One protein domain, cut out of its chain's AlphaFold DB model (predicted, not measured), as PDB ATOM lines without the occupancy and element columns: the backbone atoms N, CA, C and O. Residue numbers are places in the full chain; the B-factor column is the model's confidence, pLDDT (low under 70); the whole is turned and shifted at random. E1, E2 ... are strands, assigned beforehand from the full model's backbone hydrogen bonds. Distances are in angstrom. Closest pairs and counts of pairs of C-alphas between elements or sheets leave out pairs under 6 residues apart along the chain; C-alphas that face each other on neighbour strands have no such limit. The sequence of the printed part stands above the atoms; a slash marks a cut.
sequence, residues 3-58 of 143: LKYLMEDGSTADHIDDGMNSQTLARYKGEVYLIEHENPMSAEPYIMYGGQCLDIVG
ATOM      1  N   LEU A   3      65.565  82.070  88.851       86.88
ATOM      2  CA  LEU A   3      64.850  82.347  87.606       86.88
ATOM      3  C   LEU A   3      65.311  81.384  86.514       86.88
ATOM      4  O   LEU A   3      64.505  80.799  85.789       86.88
ATOM      5  N   LYS A   4      66.632  81.245  86.392       94.62
ATOM      6  CA  LYS A   4      67.305  80.442  85.371       94.62
ATOM      7  C   LYS A   4      68.531  79.778  85.971       94.62
ATOM      8  O   LYS A   4      69.139  80.323  86.885       94.62
ATOM      9  N   TYR A   5      68.923  78.651  85.411       93.50
ATOM     10  CA  TYR A   5      70.229  78.046  85.621       93.50
ATOM     11  C   TYR A   5      71.237  78.621  84.633       93.50
ATOM     12  O   TYR A   5      70.890  78.858  83.472       93.50
ATOM     13  N   LEU A   6      72.463  78.845  85.100       94.06
ATOM     14  CA  LEU A   6      73.602  79.258  84.291       94.06
ATOM     15  C   LEU A   6      74.455  78.030  83.974       94.06
ATOM     16  O   LEU A   6      74.918  77.343  84.884       94.06
ATOM     17  N   MET A   7      74.657  77.760  82.691       92.25
ATOM     18  CA  MET A   7      75.431  76.617  82.217       92.25
ATOM     19  C   MET A   7      76.908  77.002  82.038       92.25
ATOM     20  O   MET A   7      77.226  78.168  81.802       92.25
ATOM     21  N   GLU A   8      77.815  76.027  82.094       88.19
ATOM     22  CA  GLU A   8      79.264  76.242  81.926       88.19
ATOM     23  C   GLU A   8      79.657  76.889  80.582       88.19
ATOM     24  O   GLU A   8      80.672  77.577  80.493       88.19
ATOM     25  N   ASP A   9      78.838  76.715  79.539       88.31
ATOM     26  CA  ASP A   9      79.042  77.305  78.211       88.31
ATOM     27  C   ASP A   9      78.538  78.761  78.108       88.31
ATOM     28  O   ASP A   9      78.559  79.358  77.028       88.31
ATOM     29  N   GLY A  10      78.066  79.332  79.223       87.12
ATOM     30  CA  GLY A  10      77.500  80.678  79.321       87.12
ATOM     31  C   GLY A  10      76.038  80.780  78.879       87.12
ATOM     32  O   GLY A  10      75.455  81.865  78.923       87.12
ATOM     33  N   SER A  11      75.421  79.679  78.440       93.25
ATOM     34  CA  SER A  11      73.991  79.650  78.138       93.25
ATOM     35  C   SER A  11      73.144  79.546  79.410       93.25
ATOM     36  O   SER A  11      73.652  79.325  80.507       93.25
ATOM     37  N   THR A  12      71.830  79.743  79.276       95.69
ATOM     38  CA  THR A  12      70.891  79.636  80.401       95.69
ATOM     39  C   THR A  12      69.760  78.663  80.099       95.69
ATOM     40  O   THR A  12      69.380  78.467  78.939       95.69
ATOM     41  N   ALA A  13      69.218  78.058  81.153       95.56
ATOM     42  CA  ALA A  13      68.037  77.205  81.107       95.56
ATOM     43  C   ALA A  13      66.986  77.720  82.099       95.56
ATOM     44  O   ALA A  13      67.329  78.046  83.232       95.56
ATOM     45  N   ASP A  14      65.715  77.800  81.709       94.81
ATOM     46  CA  ASP A  14      64.673  78.292  82.621       94.81
ATOM     47  C   ASP A  14      64.418  77.263  83.726       94.81
ATOM     48  O   ASP A  14      64.252  76.073  83.438       94.81
ATOM     49  N   HIS A  15      64.353  77.708  84.980       91.56
ATOM     50  CA  HIS A  15      63.987  76.831  86.087       91.56
ATOM     51  C   HIS A  15      62.510  76.425  85.985       91.56
ATOM     52  O   HIS A  15      61.641  77.250  85.687       91.56
ATOM     53  N   ILE A  16      62.218  75.149  86.233       90.19
ATOM     54  CA  ILE A  16      60.853  74.627  86.295       90.19
ATOM     55  C   ILE A  16      60.633  74.017  87.679       90.19
ATOM     56  O   ILE A  16      61.252  73.012  88.030       90.19
ATOM     57  N   ASP A  17      59.693  74.592  88.424       77.94
ATOM     58  CA  ASP A  17      59.161  73.982  89.639       77.94
ATOM     59  C   ASP A  17      58.096  72.946  89.248       77.94
ATOM     60  O   ASP A  17      57.015  73.301  88.766       77.94
ATOM     61  N   ASP A  18      58.412  71.655  89.391       70.94
ATOM     62  CA  ASP A  18      57.458  70.582  89.085       70.94
ATOM     63  C   ASP A  18      56.383  70.427  90.175       70.94
ATOM     64  O   ASP A  18      55.387  69.750  89.945       70.94
ATOM     65  N   GLY A  19      56.528  71.039  91.361       60.69
ATOM     66  CA  GLY A  19      55.511  71.103  92.426       60.69
ATOM     67  C   GLY A  19      54.940  69.770  92.962       60.69
ATOM     68  O   GLY A  19      54.231  69.775  93.968       60.69
ATOM     69  N   MET A  20      55.217  68.631  92.319       60.72
ATOM     70  CA  MET A  20      54.564  67.337  92.536       60.72
ATOM     71  C   MET A  20      55.554  66.201  92.794       60.72
ATOM     72  O   MET A  20      55.280  65.373  93.659       60.72
ATOM     73  N   ASN A  21      56.694  66.147  92.092       60.56
ATOM     74  CA  ASN A  21      57.615  65.002  92.175       60.56
ATOM     75  C   ASN A  21      58.928  65.279  92.921       60.56
ATOM     76  O   ASN A  21      59.800  64.414  92.942       60.56
ATOM     77  N   SER A  22      59.092  66.468  93.514       67.88
ATOM     78  CA  SER A  22      60.349  66.909  94.155       67.88
ATOM     79  C   SER A  22      61.583  66.842  93.240       67.88
ATOM     80  O   SER A  22      62.709  66.904  93.724       67.88
ATOM     81  N   GLN A  23      61.380  66.711  91.928       82.12
ATOM     82  CA  GLN A  23      62.443  66.721  90.934       82.12
ATOM     83  C   GLN A  23      62.706  68.152  90.491       82.12
ATOM     84  O   GLN A  23      61.776  68.917  90.236       82.12
ATOM     85  N   THR A  24      63.980  68.500  90.382       86.19
ATOM     86  CA  THR A  24      64.403  69.793  89.860       86.19
ATOM     87  C   THR A  24      64.557  69.679  88.347       86.19
ATOM     88  O   THR A  24      65.312  68.841  87.855       86.19
ATOM     89  N   LEU A  25      63.805  70.489  87.605       91.62
ATOM     90  CA  LEU A  25      63.757  70.446  86.145       91.62
ATOM     91  C   LEU A  25      64.239  71.774  85.550       91.62
ATOM     92  O   LEU A  25      64.092  72.841  86.152       91.62
ATOM     93  N   ALA A  26      64.767  71.712  84.330       93.19
ATOM     94  CA  ALA A  26      65.182  72.884  83.567       93.19
ATOM     95  C   ALA A  26      64.659  72.828  82.126       93.19
ATOM     96  O   ALA A  26      64.661  71.771  81.491       93.19
ATOM     97  N   ARG A  27      64.236  73.973  81.577       95.69
ATOM     98  CA  ARG A  27      63.944  74.121  80.146       95.69
ATOM     99  C   ARG A  27      65.168  74.657  79.422       95.69
ATOM    100  O   ARG A  27      65.526  75.819  79.591       95.69
ATOM    101  N   TYR A  28      65.751  73.851  78.548       96.00
ATOM    102  CA  TYR A  28      66.917  74.227  77.760       96.00
ATOM    103  C   TYR A  28      66.644  74.043  76.266       96.00
ATOM    104  O   TYR A  28      66.234  72.974  75.818       96.00
ATOM    105  N   LYS A  29      66.833  75.108  75.475       93.19
ATOM    106  CA  LYS A  29      66.597  75.110  74.012       93.19
ATOM    107  C   LYS A  29      65.218  74.554  73.594       93.19
ATOM    108  O   LYS A  29      65.086  73.947  72.538       93.19
ATOM    109  N   GLY A  30      64.193  74.799  74.414       93.69
ATOM    110  CA  GLY A  30      62.799  74.402  74.163       93.69
ATOM    111  C   GLY A  30      62.394  73.037  74.725       93.69
ATOM    112  O   GLY A  30      61.200  72.772  74.829       93.69
ATOM    113  N   GLU A  31      63.353  72.223  75.160       94.38
ATOM    114  CA  GLU A  31      63.118  70.885  75.714       94.38
ATOM    115  C   GLU A  31      63.275  70.892  77.244       94.38
ATOM    116  O   GLU A  31      63.933  71.773  77.802       94.38
ATOM    117  N   VAL A  32      62.649  69.932  77.931       94.25
ATOM    118  CA  VAL A  32      62.703  69.801  79.399       94.25
ATOM    119  C   VAL A  32      63.684  68.704  79.789       94.25
ATOM    120  O   VAL A  32      63.603  67.589  79.276       94.25
ATOM    121  N   TYR A  33      64.571  69.020  80.729       94.69
ATOM    122  CA  TYR A  33      65.594  68.123  81.248       94.69
ATOM    123  C   TYR A  33      65.469  67.989  82.762       94.69
ATOM    124  O   TYR A  33      65.092  68.940  83.452       94.69
ATOM    125  N   LEU A  34      65.804  66.802  83.263       92.44
ATOM    126  CA  LEU A  34      66.048  66.578  84.681       92.44
ATOM    127  C   LEU A  34      67.416  67.157  85.044       92.44
ATOM    128  O   LEU A  34      68.369  66.976  84.284       92.44
ATOM    129  N   ILE A  35      67.498  67.833  86.187       90.44
ATOM    130  CA  ILE A  35      68.777  68.223  86.775       90.44
ATOM    131  C   ILE A  35      69.275  67.063  87.625       90.44
ATOM    132  O   ILE A  35      68.619  66.633  88.575       90.44
ATOM    133  N   GLU A  36      70.433  66.547  87.249       89.94
ATOM    134  CA  GLU A  36      71.111  65.465  87.942       89.94
ATOM    135  C   GLU A  36      72.200  66.047  88.849       89.94
ATOM    136  O   GLU A  36      72.837  67.042  88.514       89.94
ATOM    137  N   HIS A  37      72.398  65.438  90.018       84.50
ATOM    138  CA  HIS A  37      73.372  65.885  91.027       84.50
ATOM    139  C   HIS A  37      74.523  64.891  91.220       84.50
ATOM    140  O   HIS A  37      75.448  65.144  91.984       84.50
ATOM    141  N   GLU A  38      74.454  63.735  90.560       80.19
ATOM    142  CA  GLU A  38      75.455  62.681  90.668       80.19
ATOM    143  C   GLU A  38      76.254  62.618  89.363       80.19
ATOM    144  O   GLU A  38      75.822  62.015  88.379       80.19
ATOM    145  N   ASN A  39      77.422  63.261  89.344       75.12
ATOM    146  CA  ASN A  39      78.411  63.130  88.278       75.12
ATOM    147  C   ASN A  39      79.740  62.641  88.888       75.12
ATOM    148  O   ASN A  39      80.288  63.290  89.772       75.12
ATOM    149  N   PRO A  40      80.315  61.508  88.443       72.62
ATOM    150  CA  PRO A  40      81.616  61.053  88.942       72.62
ATOM    151  C   PRO A  40      82.779  62.011  88.635       72.62
ATOM    152  O   PRO A  40      83.849  61.871  89.222       72.62
ATOM    153  N   MET A  41      82.595  62.920  87.673       74.12
ATOM    154  CA  MET A  41      83.628  63.811  87.145       74.12
ATOM    155  C   MET A  41      83.482  65.269  87.603       74.12
ATOM    156  O   MET A  41      84.422  66.033  87.407       74.12
ATOM    157  N   SER A  42      82.338  65.649  88.175       70.56
ATOM    158  CA  SER A  42      81.997  67.031  88.538       70.56
ATOM    159  C   SER A  42      81.135  67.027  89.797       70.56
ATOM    160  O   SER A  42      80.303  66.136  89.962       70.56
ATOM    161  N   ALA A  43      81.349  67.972  90.709       73.56
ATOM    162  CA  ALA A  43      80.488  68.102  91.886       73.56
ATOM    163  C   ALA A  43      79.232  68.936  91.574       73.56
ATOM    164  O   ALA A  43      78.284  68.968  92.363       73.56
ATOM    165  N   GLU A  44      79.233  69.590  90.415       82.81
ATOM    166  CA  GLU A  44      78.191  70.482  89.959       82.81
ATOM    167  C   GLU A  44      76.949  69.720  89.450       82.81
ATOM    168  O   GLU A  44      77.059  68.650  88.836       82.81
ATOM    169  N   PRO A  45      75.734  70.258  89.681       88.38
ATOM    170  CA  PRO A  45      74.534  69.732  89.047       88.38
ATOM    171  C   PRO A  45      74.606  69.911  87.526       88.38
ATOM    172  O   PRO A  45      75.226  70.849  87.041       88.38
ATOM    173  N   TYR A  46      73.949  69.049  86.755       92.00
ATOM    174  CA  TYR A  46      74.042  69.073  85.291       92.00
ATOM    175  C   TYR A  46      72.748  68.625  84.615       92.00
ATOM    176  O   TYR A  46      71.853  68.056  85.240       92.00
ATOM    177  N   ILE A  47      72.664  68.866  83.305       93.56
ATOM    178  CA  ILE A  47      71.668  68.243  82.425       93.56
ATOM    179  C   ILE A  47      72.361  67.374  81.373       93.56
ATOM    180  O   ILE A  47      73.469  67.674  80.928       93.56
ATOM    181  N   MET A  48      71.677  66.325  80.914       94.19
ATOM    182  CA  MET A  48      72.135  65.508  79.788       94.19
ATOM    183  C   MET A  48      71.637  66.079  78.456       94.19
ATOM    184  O   MET A  48      70.490  65.862  78.064       94.19
ATOM    185  N   TYR A  49      72.511  66.769  77.718       92.69
ATOM    186  CA  TYR A  49      72.195  67.378  76.423       92.69
ATOM    187  C   TYR A  49      73.024  66.756  75.295       92.69
ATOM    188  O   TYR A  49      74.250  66.767  75.313       92.69
ATOM    189  N   GLY A  50      72.360  66.179  74.287       90.44
ATOM    190  CA  GLY A  50      73.056  65.580  73.139       90.44
ATOM    191  C   GLY A  50      73.994  64.416  73.501       90.44
ATOM    192  O   GLY A  50      74.934  64.140  72.761       90.44
ATOM    193  N   GLY A  51      73.753  63.742  74.631       89.56
ATOM    194  CA  GLY A  51      74.614  62.673  75.151       89.56
ATOM    195  C   GLY A  51      75.853  63.165  75.906       89.56
ATOM    196  O   GLY A  51      76.714  62.349  76.226       89.56
ATOM    197  N   GLN A  52      75.949  64.465  76.183       90.62
ATOM    198  CA  GLN A  52      77.009  65.077  76.979       90.62
ATOM    199  C   GLN A  52      76.423  65.662  78.267       90.62
ATOM    200  O   GLN A  52      75.275  66.117  78.272       90.62
ATOM    201  N   CYS A  53      77.212  65.646  79.339       92.06
ATOM    202  CA  CYS A  53      76.913  66.429  80.532       92.06
ATOM    203  C   CYS A  53      77.164  67.899  80.204       92.06
ATOM    204  O   CYS A  53      78.202  68.219  79.621       92.06
ATOM    205  N   LEU A  54      76.205  68.755  80.535       92.19
ATOM    206  CA  LEU A  54      76.373  70.200  80.512       92.19
ATOM    207  C   LEU A  54      76.170  70.705  81.937       92.19
ATOM    208  O   LEU A  54      75.043  70.677  82.447       92.19
ATOM    209  N   ASP A  55      77.267  71.116  82.561       91.31
ATOM    210  CA  ASP A  55      77.290  71.463  83.978       91.31
ATOM    211  C   ASP A  55      76.604  72.815  84.228       91.31
ATOM    212  O   ASP A  55      76.685  73.756  83.430       91.31
ATOM    213  N   ILE A  56      75.905  72.906  85.356       91.12
ATOM    214  CA  ILE A  56      75.275  74.115  85.877       91.12
ATOM    215  C   ILE A  56      76.258  74.745  86.857       91.12
ATOM    216  O   ILE A  56      76.501  74.227  87.943       91.12
ATOM    217  N   VAL A  57      76.798  75.898  86.479       91.12
ATOM    218  CA  VAL A  57      77.808  76.633  87.259       91.12
ATOM    219  C   VAL A  57      77.199  77.706  88.162       91.12
ATOM    220  O   VAL A  57      77.923  78.433  88.846       91.12
ATOM    221  N   GLY A  58      75.874  77.850  88.132       93.12
ATOM    222  CA  GLY A  58      75.165  78.841  88.923       93.12
ATOM    223  C   GLY A  58      73.706  79.030  88.526       93.12
ATOM    224  O   GLY A  58      73.101  78.212  87.827       93.12
TER     225      GLY A  58
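This is residues 3 to 58 of the 143 residues of an uncharacterized protein of Chitinophaga sp. CF418 (UniProt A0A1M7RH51). Six short strands form one antiparallel sheet that curls round on itself into a small, nearly closed barrel, with its edge strands E4 and E5 brought near each other, the C-alphas of Tyr 33 and Ile 47 being 6.2 A apart, though the two are not neighbour strands in the sheet. E4, E3 and E2 make one leaf, E6 and E5 the other, and E1 is the hinge; the E2 to E3 turn at residues 18 to 23 lies at one end of the longest axis. The printed part has 56 residues with six named strands, E1 to E6 in order along the chain, and no named helix; the sheet's order is E4, E3, E2, E1, E6, E5. The class is all strand, and the whole is compact, with a radius of gyration of the C-alphas of 10.6 A and spans of 30 by 21 by 21 A.

E1, residues 4 to 7, begins at C-alpha 4 at (67.305, 80.442, 85.371) and is 9.5 A long. E2, residues 12 to 17, is 16.0 A long. E3, residues 24 to 28, is 13.1 A long, and E4, residues 31 to 34, is 10.4 A long, beginning at C-alpha 31 at (63.118, 70.885, 75.714). E5, residues 46 to 49, is 9.2 A long. E6, residues 52 to 58, is the longest strand at 18.3 A and ends at C-alpha 58 at (75.165, 78.841, 88.923).

E1 to E4 form a meander, each strand the antiparallel neighbour of the one before. In the hairpin of E1 and E2, N 5 and O 13 are 2.8 A apart, within hydrogen-bond range. E2 and E3 are a hairpin at 141 degrees between directions, with N 27 and O 14 at 2.8 A. E3 and E4 are a hairpin at 151 degrees, with N 26 and O 33 at 2.9 A. E1 is also the antiparallel neighbour of E6, at 121 degrees, with N 6 and O 58 at 2.9 A. The pairing of E6 is staggered: residues 56 to 58 pair with E1 and residues 52 to 55 with E5. E5 and E6 are a hairpin, with N 49 and O 52 at 2.9 A. The sheet is a folded sheet, bent back into two leaves that face each other; across them the closest C-alphas of E4 and E5, those of Tyr 33 and Ile 47, are 6.2 A apart. E2 and E5 are apart, and so are E3 and E6.

The two C-alphas farthest apart, those of Asp 9 and Met 20, are 30.1 A apart. The sheet is strongly twisted, and the printed part has no cut. The link from E4 to E5, 11 residues, is long. The mean pLDDT of the printed part is 86.9, and residues 19 to 22 are under 70.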